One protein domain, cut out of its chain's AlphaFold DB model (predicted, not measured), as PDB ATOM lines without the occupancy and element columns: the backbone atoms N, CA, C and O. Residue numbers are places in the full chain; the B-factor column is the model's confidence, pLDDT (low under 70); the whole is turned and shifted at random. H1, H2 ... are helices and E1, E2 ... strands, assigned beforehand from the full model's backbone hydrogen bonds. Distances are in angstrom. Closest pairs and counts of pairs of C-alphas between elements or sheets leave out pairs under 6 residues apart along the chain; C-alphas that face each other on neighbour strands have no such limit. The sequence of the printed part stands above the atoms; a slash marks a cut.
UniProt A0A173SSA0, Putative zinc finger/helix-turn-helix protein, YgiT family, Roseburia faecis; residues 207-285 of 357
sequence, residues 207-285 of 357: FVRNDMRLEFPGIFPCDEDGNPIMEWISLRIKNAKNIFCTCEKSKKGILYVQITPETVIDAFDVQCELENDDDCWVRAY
ATOM      1  N   PHE A 207     -14.638 -16.224  28.313       88.56
ATOM      2  CA  PHE A 207     -15.364 -15.323  27.420       88.56
ATOM      3  C   PHE A 207     -16.785 -15.083  27.915       88.56
ATOM      4  O   PHE A 207     -17.392 -15.936  28.562       88.56
ATOM      5  N   VAL A 208     -17.365 -13.963  27.488       89.44
ATOM      6  CA  VAL A 208     -18.805 -13.713  27.613       89.44
ATOM      7  C   VAL A 208     -19.492 -14.129  26.314       89.44
ATOM      8  O   VAL A 208     -19.056 -13.775  25.220       89.44
ATOM      9  N   ARG A 209     -20.576 -14.908  26.408       89.94
ATOM     10  CA  ARG A 209     -21.376 -15.299  25.239       89.94
ATOM     11  C   ARG A 209     -22.589 -14.391  25.073       89.94
ATOM     12  O   ARG A 209     -23.430 -14.307  25.961       89.94
ATOM     13  N   ASN A 210     -22.730 -13.825  23.879       90.12
ATOM     14  CA  ASN A 210     -23.847 -12.987  23.468       90.12
ATOM     15  C   ASN A 210     -24.408 -13.487  22.123       90.12
ATOM     16  O   ASN A 210     -23.878 -13.193  21.047       90.12
ATOM     17  N   ASP A 211     -25.454 -14.319  22.182       90.69
ATOM     18  CA  ASP A 211     -25.997 -15.082  21.046       90.69
ATOM     19  C   ASP A 211     -24.916 -15.895  20.293       90.69
ATOM     20  O   ASP A 211     -24.402 -16.916  20.772       90.69
ATOM     21  N   MET A 212     -24.594 -15.435  19.082       93.12
ATOM     22  CA  MET A 212     -23.659 -16.016  18.122       93.12
ATOM     23  C   MET A 212     -22.308 -15.295  18.152       93.12
ATOM     24  O   MET A 212     -21.541 -15.387  17.194       93.12
ATOM     25  N   ARG A 213     -22.036 -14.530  19.212       95.25
ATOM     26  CA  ARG A 213     -20.781 -13.821  19.436       95.25
ATOM     27  C   ARG A 213     -20.185 -14.236  20.773       95.25
ATOM     28  O   ARG A 213     -20.902 -14.324  21.768       95.25
ATOM     29  N   LEU A 214     -18.887 -14.504  20.764       95.12
ATOM     30  CA  LEU A 214     -18.077 -14.652  21.966       95.12
ATOM     31  C   LEU A 214     -17.218 -13.400  22.116       95.12
ATOM     32  O   LEU A 214     -16.686 -12.897  21.124       95.12
ATOM     33  N   GLU A 215     -17.134 -12.899  23.339       94.81
ATOM     34  CA  GLU A 215     -16.511 -11.631  23.696       94.81
ATOM     35  C   GLU A 215     -15.320 -11.906  24.617       94.81
ATOM     36  O   GLU A 215     -15.486 -12.475  25.698       94.81
ATOM     37  N   PHE A 216     -14.130 -11.499  24.178       93.56
ATOM     38  CA  PHE A 216     -12.871 -11.665  24.901       93.56
ATOM     39  C   PHE A 216     -12.308 -10.276  25.226       93.56
ATOM     40  O   PHE A 216     -11.862  -9.578  24.312       93.56
ATOM     41  N   PRO A 217     -12.361  -9.816  26.486       91.88
ATOM     42  CA  PRO A 217     -11.776  -8.537  26.854       91.88
ATOM     43  C   PRO A 217     -10.248  -8.618  26.841       91.88
ATOM     44  O   PRO A 217      -9.672  -9.662  27.135       91.88
ATOM     45  N   GLY A 218      -9.577  -7.517  26.515       90.31
ATOM     46  CA  GLY A 218      -8.117  -7.470  26.529       90.31
ATOM     47  C   GLY A 218      -7.523  -6.224  25.897       90.31
ATOM     48  O   GLY A 218      -8.239  -5.290  25.535       90.31
ATOM     49  N   ILE A 219      -6.198  -6.221  25.805       91.06
ATOM     50  CA  ILE A 219      -5.392  -5.229  25.093       91.06
ATOM     51  C   ILE A 219      -4.749  -5.999  23.946       91.06
ATOM     52  O   ILE A 219      -3.914  -6.866  24.183       91.06
ATOM     53  N   PHE A 220      -5.200  -5.752  22.716       93.44
ATOM     54  CA  PHE A 220      -4.826  -6.590  21.579       93.44
ATOM     55  C   PHE A 220      -4.110  -5.783  20.502       93.44
ATOM     56  O   PHE A 220      -4.561  -4.681  20.170       93.44
ATOM     57  N   PRO A 221      -3.037  -6.333  19.911       95.38
ATOM     58  CA  PRO A 221      -2.386  -5.706  18.780       95.38
ATOM     59  C   PRO A 221      -3.351  -5.669  17.597       95.38
ATOM     60  O   PRO A 221      -4.011  -6.658  17.264       95.38
ATOM     61  N   CYS A 222      -3.423  -4.512  16.951       94.69
ATOM     62  CA  CYS A 222      -4.203  -4.312  15.742       94.69
ATOM     63  C   CYS A 222      -3.372  -3.635  14.650       94.69
ATOM     64  O   CYS A 222      -2.346  -3.004  14.930       94.69
ATOM     65  N   ASP A 223      -3.811  -3.795  13.407       93.62
ATOM     66  CA  ASP A 223      -3.247  -3.101  12.255       93.62
ATOM     67  C   ASP A 223      -3.771  -1.653  12.138       93.62
ATOM     68  O   ASP A 223      -4.445  -1.112  13.027       93.62
ATOM     69  N   GLU A 224      -3.414  -0.981  11.044       91.38
ATOM     70  CA  GLU A 224      -3.815   0.404  10.784       91.38
ATOM     71  C   GLU A 224      -5.332   0.567  10.619       91.38
ATOM     72  O   GLU A 224      -5.878   1.585  11.052       91.38
ATOM     73  N   ASP A 225      -6.004  -0.462  10.104       91.25
ATOM     74  CA  ASP A 225      -7.451  -0.519   9.892       91.25
ATOM     75  C   ASP A 225      -8.220  -0.946  11.161       91.25
ATOM     76  O   ASP A 225      -9.453  -0.933  11.184       91.25
ATOM     77  N   GLY A 226      -7.505  -1.302  12.234       90.62
ATOM     78  CA  GLY A 226      -8.081  -1.767  13.496       90.62
ATOM     79  C   GLY A 226      -8.416  -3.260  13.511       90.62
ATOM     80  O   GLY A 226      -9.079  -3.728  14.443       90.62
ATOM     81  N   ASN A 227      -7.959  -4.033  12.522       94.06
ATOM     82  CA  ASN A 227      -8.121  -5.481  12.542       94.06
ATOM     83  C   ASN A 227      -7.142  -6.101  13.550       94.06
ATOM     84  O   ASN A 227      -5.969  -5.722  13.578       94.06
ATOM     85  N   PRO A 228      -7.588  -7.065  14.370       95.81
ATOM     86  CA  PRO A 228      -6.721  -7.733  15.332       95.81
ATOM     87  C   PRO A 228      -5.666  -8.598  14.628       95.81
ATOM     88  O   PRO A 228      -5.977  -9.350  13.701       95.81
ATOM     89  N   ILE A 229      -4.424  -8.544  15.111       96.62
ATOM     90  CA  ILE A 229      -3.315  -9.368  14.617       96.62
ATOM     91  C   ILE A 229      -3.317 -10.686  15.399       96.62
ATOM     92  O   ILE A 229      -2.675 -10.826  16.435       96.62
ATOM     93  N   MET A 230      -4.104 -11.649  14.912       96.06
ATOM     94  CA  MET A 230      -4.423 -12.887  15.640       96.06
ATOM     95  C   MET A 230      -3.213 -13.756  15.999       96.06
ATOM     96  O   MET A 230      -3.272 -14.482  16.983       96.06
ATOM     97  N   GLU A 231      -2.127 -13.692  15.229       95.56
ATOM     98  CA  GLU A 231      -0.898 -14.452  15.499       95.56
ATOM     99  C   GLU A 231      -0.180 -14.032  16.791       95.56
ATOM    100  O   GLU A 231       0.608 -14.810  17.319       95.56
ATOM    101  N   TRP A 232      -0.480 -12.843  17.320       95.81
ATOM    102  CA  TRP A 232       0.085 -12.326  18.572       95.81
ATOM    103  C   TRP A 232      -0.937 -12.311  19.711       95.81
ATOM    104  O   TRP A 232      -0.712 -11.684  20.736       95.81
ATOM    105  N   ILE A 233      -2.092 -12.952  19.540       95.06
ATOM    106  CA  ILE A 233      -3.141 -13.016  20.561       95.06
ATOM    107  C   ILE A 233      -3.194 -14.440  21.104       95.06
ATOM    108  O   ILE A 233      -3.038 -15.407  20.360       95.06
ATOM    109  N   SER A 234      -3.473 -14.581  22.398       93.19
ATOM    110  CA  SER A 234      -3.552 -15.858  23.115       93.19
ATOM    111  C   SER A 234      -4.769 -16.735  22.741       93.19
ATOM    112  O   SER A 234      -5.338 -17.423  23.592       93.19
ATOM    113  N   LEU A 235      -5.208 -16.690  21.479       94.69
ATOM    114  CA  LEU A 235      -6.363 -17.400  20.933       94.69
ATOM    115  C   LEU A 235      -6.039 -18.016  19.568       94.69
ATOM    116  O   LEU A 235      -5.653 -17.324  18.627       94.69
ATOM    117  N   ARG A 236      -6.326 -19.307  19.413       94.56
ATOM    118  CA  ARG A 236      -6.323 -20.007  18.123       94.56
ATOM    119  C   ARG A 236      -7.757 -20.264  17.701       94.56
ATOM    120  O   ARG A 236      -8.481 -21.003  18.361       94.56
ATOM    121  N   ILE A 237      -8.170 -19.666  16.587       95.50
ATOM    122  CA  ILE A 237      -9.560 -19.712  16.120       95.50
ATOM    123  C   ILE A 237      -9.633 -20.386  14.751       95.50
ATOM    124  O   ILE A 237      -8.935 -20.004  13.814       95.50
ATOM    125  N   LYS A 238     -10.532 -21.363  14.615       95.38
ATOM    126  CA  LYS A 238     -10.838 -22.052  13.354       95.38
ATOM    127  C   LYS A 238     -12.318 -21.909  13.022       95.38
ATOM    128  O   LYS A 238     -13.160 -21.966  13.914       95.38
ATOM    129  N   ASN A 239     -12.641 -21.756  11.737       95.62
ATOM    130  CA  ASN A 239     -14.011 -21.722  11.200       95.62
ATOM    131  C   ASN A 239     -14.932 -20.666  11.845       95.62
ATOM    132  O   ASN A 239     -16.142 -20.882  11.973       95.62
ATOM    133  N   ALA A 240     -14.387 -19.535  12.295       96.88
ATOM    134  CA  ALA A 240     -15.204 -18.394  12.700       96.88
ATOM    135  C   ALA A 240     -15.833 -17.724  11.472       96.88
ATOM    136  O   ALA A 240     -15.249 -17.698  10.390       96.88
ATOM    137  N   LYS A 241     -17.030 -17.163  11.645       97.25
ATOM    138  CA  LYS A 241     -17.704 -16.388  10.598       97.25
ATOM    139  C   LYS A 241     -17.025 -15.039  10.387       97.25
ATOM    140  O   LYS A 241     -16.943 -14.570   9.258       97.25
ATOM    141  N   ASN A 242     -16.625 -14.400  11.481       96.62
ATOM    142  CA  ASN A 242     -15.950 -13.111  11.484       96.62
ATOM    143  C   ASN A 242     -15.190 -12.917  12.803       96.62
ATOM    144  O   ASN A 242     -15.623 -13.444  13.833       96.62
ATOM    145  N   ILE A 243     -14.110 -12.139  12.767       97.00
ATOM    146  CA  ILE A 243     -13.309 -11.750  13.933       97.00
ATOM    147  C   ILE A 243     -13.012 -10.251  13.822       97.00
ATOM    148  O   ILE A 243     -12.585  -9.795  12.766       97.00
ATOM    149  N   PHE A 244     -13.261  -9.482  14.882       94.81
ATOM    150  CA  PHE A 244     -12.976  -8.040  14.923       94.81
ATOM    151  C   PHE A 244     -12.780  -7.560  16.367       94.81
ATOM    152  O   PHE A 244     -13.305  -8.185  17.284       94.81
ATOM    153  N   CYS A 245     -12.056  -6.455  16.588       91.81
ATOM    154  CA  CYS A 245     -11.918  -5.838  17.915       91.81
ATOM    155  C   CYS A 245     -12.566  -4.446  17.962       91.81
ATOM    156  O   CYS A 245     -12.662  -3.759  16.949       91.81
ATOM    157  N   THR A 246     -12.967  -4.001  19.156       92.25
ATOM    158  CA  THR A 246     -13.260  -2.586  19.461       92.25
ATOM    159  C   THR A 246     -12.041  -1.811  19.973       92.25
ATOM    160  O   THR A 246     -12.195  -0.730  20.533       92.25
ATOM    161  N   CYS A 247     -10.845  -2.381  19.851       87.06
ATOM    162  CA  CYS A 247      -9.586  -1.818  20.315       87.06
ATOM    163  C   CYS A 247      -9.265  -0.565  19.492       87.06
ATOM    164  O   CYS A 247      -8.950  -0.663  18.307       87.06
ATOM    165  N   GLU A 248      -9.322   0.617  20.096       89.38
ATOM    166  CA  GLU A 248      -8.865   1.834  19.427       89.38
ATOM    167  C   GLU A 248      -7.345   1.931  19.569       89.38
ATOM    168  O   GLU A 248      -6.851   2.118  20.678       89.38
ATOM    169  N   LYS A 249      -6.601   1.797  18.464       90.38
ATOM    170  CA  LYS A 249      -5.127   1.852  18.474       90.38
ATOM    171  C   LYS A 249      -4.509   0.924  19.537       90.38
ATOM    172  O   LYS A 249      -3.644   1.322  20.305       90.38
ATOM    173  N   SER A 250      -4.996  -0.314  19.594       89.69
ATOM    174  CA  SER A 250      -4.552  -1.338  20.548       89.69
ATOM    175  C   SER A 250      -4.830  -1.038  22.033       89.69
ATOM    176  O   SER A 250      -4.352  -1.775  22.889       89.69
ATOM    177  N   LYS A 251      -5.645  -0.025  22.366       89.69
ATOM    178  CA  LYS A 251      -6.160   0.193  23.731       89.69
ATOM    179  C   LYS A 251      -7.038  -0.964  24.199       89.69
ATOM    180  O   LYS A 251      -7.555  -1.745  23.392       89.69
ATOM    181  N   LYS A 252      -7.291  -1.002  25.513       88.75
ATOM    182  CA  LYS A 252      -8.232  -1.941  26.132       88.75
ATOM    183  C   LYS A 252      -9.580  -1.937  25.404       88.75
ATOM    184  O   LYS A 252     -10.218  -0.899  25.241       88.75
ATOM    185  N   GLY A 253     -10.026  -3.121  25.007       91.19
ATOM    186  CA  GLY A 253     -11.246  -3.327  24.245       91.19
ATOM    187  C   GLY A 253     -11.761  -4.755  24.368       91.19
ATOM    188  O   GLY A 253     -11.438  -5.475  25.316       91.19
ATOM    189  N   ILE A 254     -12.600  -5.149  23.411       93.25
ATOM    190  CA  ILE A 254     -13.184  -6.486  23.329       93.25
ATOM    191  C   ILE A 254     -12.926  -7.037  21.933       93.25
ATOM    192  O   ILE A 254     -13.296  -6.414  20.934       93.25
ATOM    193  N   LEU A 255     -12.328  -8.222  21.875       95.81
ATOM    194  CA  LEU A 255     -12.252  -9.037  20.677       95.81
ATOM    195  C   LEU A 255     -13.545  -9.850  20.549       95.81
ATOM    196  O   LEU A 255     -13.932 -10.595  21.450       95.81
ATOM    197  N   TYR A 256     -14.209  -9.713  19.410       96.31
ATOM    198  CA  TYR A 256     -15.434 -10.417  19.074       96.31
ATOM    199  C   TYR A 256     -15.147 -11.543  18.097       96.31
ATOM    200  O   TYR A 256     -14.573 -11.330  17.027       96.31
ATOM    201  N   VAL A 257     -15.652 -12.728  18.421       97.69
ATOM    202  CA  VAL A 257     -15.633 -13.890  17.534       97.69
ATOM    203  C   VAL A 257     -17.066 -14.269  17.201       97.69
ATOM    204  O   VAL A 257     -17.822 -14.718  18.063       97.69
ATOM    205  N   GLN A 258     -17.463 -14.092  15.941       97.62
ATOM    206  CA  GLN A 258     -18.764 -14.554  15.474       97.62
ATOM    207  C   GLN A 258     -18.681 -16.042  15.125       97.62
ATOM    208  O   GLN A 258     -18.012 -16.431  14.167       97.62
ATOM    209  N   ILE A 259     -19.377 -16.873  15.895       96.94
ATOM    210  CA  ILE A 259     -19.298 -18.333  15.791       96.94
ATOM    211  C   ILE A 259     -20.165 -18.891  14.653       96.94
ATOM    212  O   ILE A 259     -21.207 -18.345  14.281       96.94
ATOM    213  N   THR A 260     -19.737 -20.031  14.128       96.31
ATOM    214  CA  THR A 260     -20.469 -20.952  13.257       96.31
ATOM    215  C   THR A 260     -20.654 -22.289  13.989       96.31
ATOM    216  O   THR A 260     -20.036 -22.517  15.037       96.31
ATOM    217  N   PRO A 261     -21.472 -23.215  13.454       94.69
ATOM    218  CA  PRO A 261     -21.552 -24.571  13.986       94.69
ATOM    219  C   PRO A 261     -20.211 -25.321  14.029       94.69
ATOM    220  O   PRO A 261     -20.084 -26.259  14.807       94.69
ATOM    221  N   GLU A 262     -19.218 -24.921  13.236       95.25
ATOM    222  CA  GLU A 262     -17.912 -25.588  13.124       95.25
ATOM    223  C   GLU A 262     -16.784 -24.813  13.820       95.25
ATOM    224  O   GLU A 262     -15.626 -25.229  13.744       95.25
ATOM    225  N   THR A 263     -17.091 -23.681  14.469       95.44
ATOM    226  CA  THR A 263     -16.065 -22.853  15.113       95.44
ATOM    227  C   THR A 263     -15.395 -23.594  16.257       95.44
ATOM    228  O   THR A 263     -16.069 -24.156  17.115       95.44
ATOM    229  N   VAL A 264     -14.070 -23.536  16.297       93.06
ATOM    230  CA  VAL A 264     -13.249 -24.054  17.393       93.06
ATOM    231  C   VAL A 264     -12.338 -22.935  17.873       93.06
ATOM    232  O   VAL A 264     -11.773 -22.217  17.046       93.06
ATOM    233  N   ILE A 265     -12.230 -22.773  19.190       93.50
ATOM    234  CA  ILE A 265     -11.367 -21.776  19.824       93.50
ATOM    235  C   ILE A 265     -10.553 -22.457  20.913       93.50
ATOM    236  O   ILE A 265     -11.131 -22.944  21.884       93.50
ATOM    237  N   ASP A 266      -9.235 -22.445  20.762       91.06
ATOM    238  CA  ASP A 266      -8.294 -22.754  21.835       91.06
ATOM    239  C   ASP A 266      -7.780 -21.430  22.417       91.06
ATOM    240  O   ASP A 266      -7.519 -20.486  21.669       91.06
ATOM    241  N   ALA A 267      -7.652 -21.351  23.735       90.19
ATOM    242  CA  ALA A 267      -7.082 -20.215  24.446       90.19
ATOM    243  C   ALA A 267      -5.831 -20.665  25.198       90.19
ATOM    244  O   ALA A 267      -5.759 -21.804  25.650       90.19
ATOM    245  N   PHE A 268      -4.848 -19.782  25.319       87.00
ATOM    246  CA  PHE A 268      -3.688 -20.042  26.163       87.00
ATOM    247  C   PHE A 268      -4.080 -19.865  27.636       87.00
ATOM    248  O   PHE A 268      -4.613 -18.818  28.012       87.00
ATOM    249  N   ASP A 269      -3.841 -20.885  28.453       78.62
ATOM    250  CA  ASP A 269      -4.029 -20.836  29.897       78.62
ATOM    251  C   ASP A 269      -2.727 -20.405  30.579       78.62
ATOM    252  O   ASP A 269      -1.780 -21.177  30.713       78.62
ATOM    253  N   VAL A 270      -2.699 -19.154  31.032       68.81
ATOM    254  CA  VAL A 270      -1.537 -18.555  31.706       68.81
ATOM    255  C   VAL A 270      -1.240 -19.244  33.047       68.81
ATOM    256  O   VAL A 270      -0.108 -19.208  33.520       68.81
ATOM    257  N   GLN A 271      -2.224 -19.900  33.678       67.00
ATOM    258  CA  GLN A 271      -1.982 -20.651  34.918       67.00
ATOM    259  C   GLN A 271      -1.221 -21.951  34.656       67.00
ATOM    260  O   GLN A 271      -0.422 -22.363  35.491       67.00
ATOM    261  N   CYS A 272      -1.415 -22.547  33.480       68.31
ATOM    262  CA  CYS A 272      -0.731 -23.767  33.064       68.31
ATOM    263  C   CYS A 272       0.791 -23.552  32.932       68.31
ATOM    264  O   CYS A 272       1.591 -24.391  33.350       68.31
ATOM    265  N   GLU A 273       1.207 -22.366  32.471       58.75
ATOM    266  CA  GLU A 273       2.621 -21.982  32.382       58.75
ATOM    267  C   GLU A 273       3.288 -21.891  33.767       58.75
ATOM    268  O   GLU A 273       4.439 -22.296  33.941       58.75
ATOM    269  N   LEU A 274       2.550 -21.442  34.789       61.12
ATOM    270  CA  LEU A 274       3.045 -21.386  36.171       61.12
ATOM    271  C   LEU A 274       3.251 -22.782  36.785       61.12
ATOM    272  O   LEU A 274       4.017 -22.926  37.742       61.12
ATOM    273  N   GLU A 275       2.588 -23.806  36.243       62.69
ATOM    274  CA  GLU A 275       2.634 -25.189  36.726       62.69
ATOM    275  C   GLU A 275       3.642 -26.079  35.960       62.69
ATOM    276  O   GLU A 275       3.885 -27.211  36.380       62.69
ATOM    277  N   ASN A 276       4.326 -25.545  34.933       58.34
ATOM    278  CA  ASN A 276       5.267 -26.253  34.042       58.34
ATOM    279  C   ASN A 276       4.651 -27.458  33.295       58.34
ATOM    280  O   ASN A 276       5.279 -28.520  33.231       58.34
ATOM    281  N   ASP A 277       3.444 -27.316  32.742       60.72
ATOM    282  CA  ASP A 277       2.871 -28.329  31.841       60.72
ATOM    283  C   ASP A 277       3.298 -28.099  30.374       60.72
ATOM    284  O   ASP A 277       3.545 -26.969  29.946       60.72
ATOM    285  N   ASP A 278       3.376 -29.177  29.589       59.62
ATOM    286  CA  ASP A 278       3.928 -29.176  28.225       59.62
ATOM    287  C   ASP A 278       2.945 -28.615  27.165       59.62
ATOM    288  O   ASP A 278       3.375 -28.244  26.068       59.62
ATOM    289  N   ASP A 279       1.636 -28.526  27.457       71.69
ATOM    290  CA  ASP A 279       0.631 -27.917  26.565       71.69
ATOM    291  C   ASP A 279      -0.337 -26.989  27.318       71.69
ATOM    292  O   ASP A 279      -1.335 -27.409  27.902       71.69
ATOM    293  N   CYS A 280      -0.051 -25.688  27.264       81.25
ATOM    294  CA  CYS A 280      -0.858 -24.644  27.898       81.25
ATOM    295  C   CYS A 280      -2.072 -24.201  27.058       81.25
ATOM    296  O   CYS A 280      -2.783 -23.277  27.450       81.25
ATOM    297  N   TRP A 281      -2.328 -24.800  25.888       85.44
ATOM    298  CA  TRP A 281      -3.499 -24.454  25.077       85.44
ATOM    299  C   TRP A 281      -4.719 -25.272  25.494       85.44
ATOM    300  O   TRP A 281      -4.798 -26.475  25.258       85.44
ATOM    301  N   VAL A 282      -5.732 -24.596  26.032       82.88
ATOM    302  CA  VAL A 282      -6.980 -25.224  26.472       82.88
ATOM    303  C   VAL A 282      -8.133 -24.899  25.533       82.88
ATOM    304  O   VAL A 282      -8.252 -23.805  24.975       82.88
ATOM    305  N   ARG A 283      -9.038 -25.862  25.348       84.50
ATOM    306  CA  ARG A 283     -10.223 -25.681  24.508       84.50
ATOM    307  C   ARG A 283     -11.217 -24.736  25.187       84.50
ATOM    308  O   ARG A 283     -11.968 -25.154  26.061       84.50
ATOM    309  N   ALA A 284     -11.296 -23.496  24.713       86.62
ATOM    310  CA  ALA A 284     -12.271 -22.522  25.198       86.62
ATOM    311  C   ALA A 284     -13.676 -22.776  24.622       86.62
ATOM    312  O   ALA A 284     -14.670 -22.736  25.341       86.62
ATOM    313  N   TYR A 285     -13.789 -23.055  23.318       88.31
ATOM    314  CA  TYR A 285     -15.091 -23.253  22.669       88.31
ATOM    315  C   TYR A 285     -15.045 -24.287  21.544       88.31
ATOM    316  O   TYR A 285     -14.152 -24.266  20.700       88.31
TER     317      TYR A 285
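AT A GLANCE: This is residues 207 to 285 of the 357 residues of the protein "Putative zinc finger/helix-turn-helix protein, YgiT family" of Roseburia faecis (UniProt A0A173SSA0). Two small antiparallel sheets stand partly face to face as a loose sandwich: E1, E2, E5 and E4 make the larger wall, and E3, E6 and E7 the smaller one. The short helix H1 lies in the loop between E6 and E7, beyond the end of the smaller sheet, and a long loop, residues 220 to 234, joins E2 to E3. The printed part has 79 residues with seven named strands and one named helix, in the order E1 E2 E3 E4 E5 E6 H1 E7, and its class is mostly strand. The sheets run E1 - E2 - E5 - E4 and E3 - E6 - E7. The whole is compact, with a radius of gyration of the C-alphas of 12.9 A and spans of 37 by 30 by 19 A.

HOW THE PARTS SIT: Begin with E2, residues 213 to 219, and E5, residues 252 to 258, the antiparallel inner strands of the larger sheet; look for N 216 and O 255, 2.9 A apart. The edge strand E1, residues 208 to 210, forms a hairpin with E2, and there N 210 and O 213 are 2.8 A apart. The other edge strand, E4, residues 242 to 245, forms a hairpin with E5, with N 256 and O 244 at 2.8 A. In the smaller sheet, find the inner strand E6, residues 264 to 268, antiparallel to both E3, residues 235 to 238, and E7, residues 281 to 285. N 236 and O 266 of E3 and E6 are 2.8 A apart, and N 267 and O 282 of E6 and E7 are 2.8 A apart. E2 and E6 are apart, as are E5 and E7. H1, residues 270 to 275, is not on the larger sheet, and only just not on the smaller one, with 4 pairs of C-alphas within 10 A. In H1, 1 of 2 O i to N i+4 pairs is within hydrogen-bond range, and 2 of 3 O i to N i+3 pairs are.

IN THESE COORDINATES: Find C-alpha 252 at (-8.232, -1.941, 26.132); from there E5 runs 19.6 A to C-alpha 258. E2 measures 18.5 A, E6 13.6 A and E7 11.9 A; E1, E3, E4 and H1 are shorter. E1 begins at C-alpha 208, at (-18.805, -13.713, 27.613), and E7 ends at C-alpha 285, at (-15.091, -23.253, 22.669).

THE WHOLE: The two C-alphas farthest apart, those of Asp 225 and Glu 275, are 37.8 A apart. The printed part has no cut, and its one long link is that from E2 to E3, with 15 residues. The mean pLDDT of the printed part is 88.8; look at residues 270 to 278 for the values under 70.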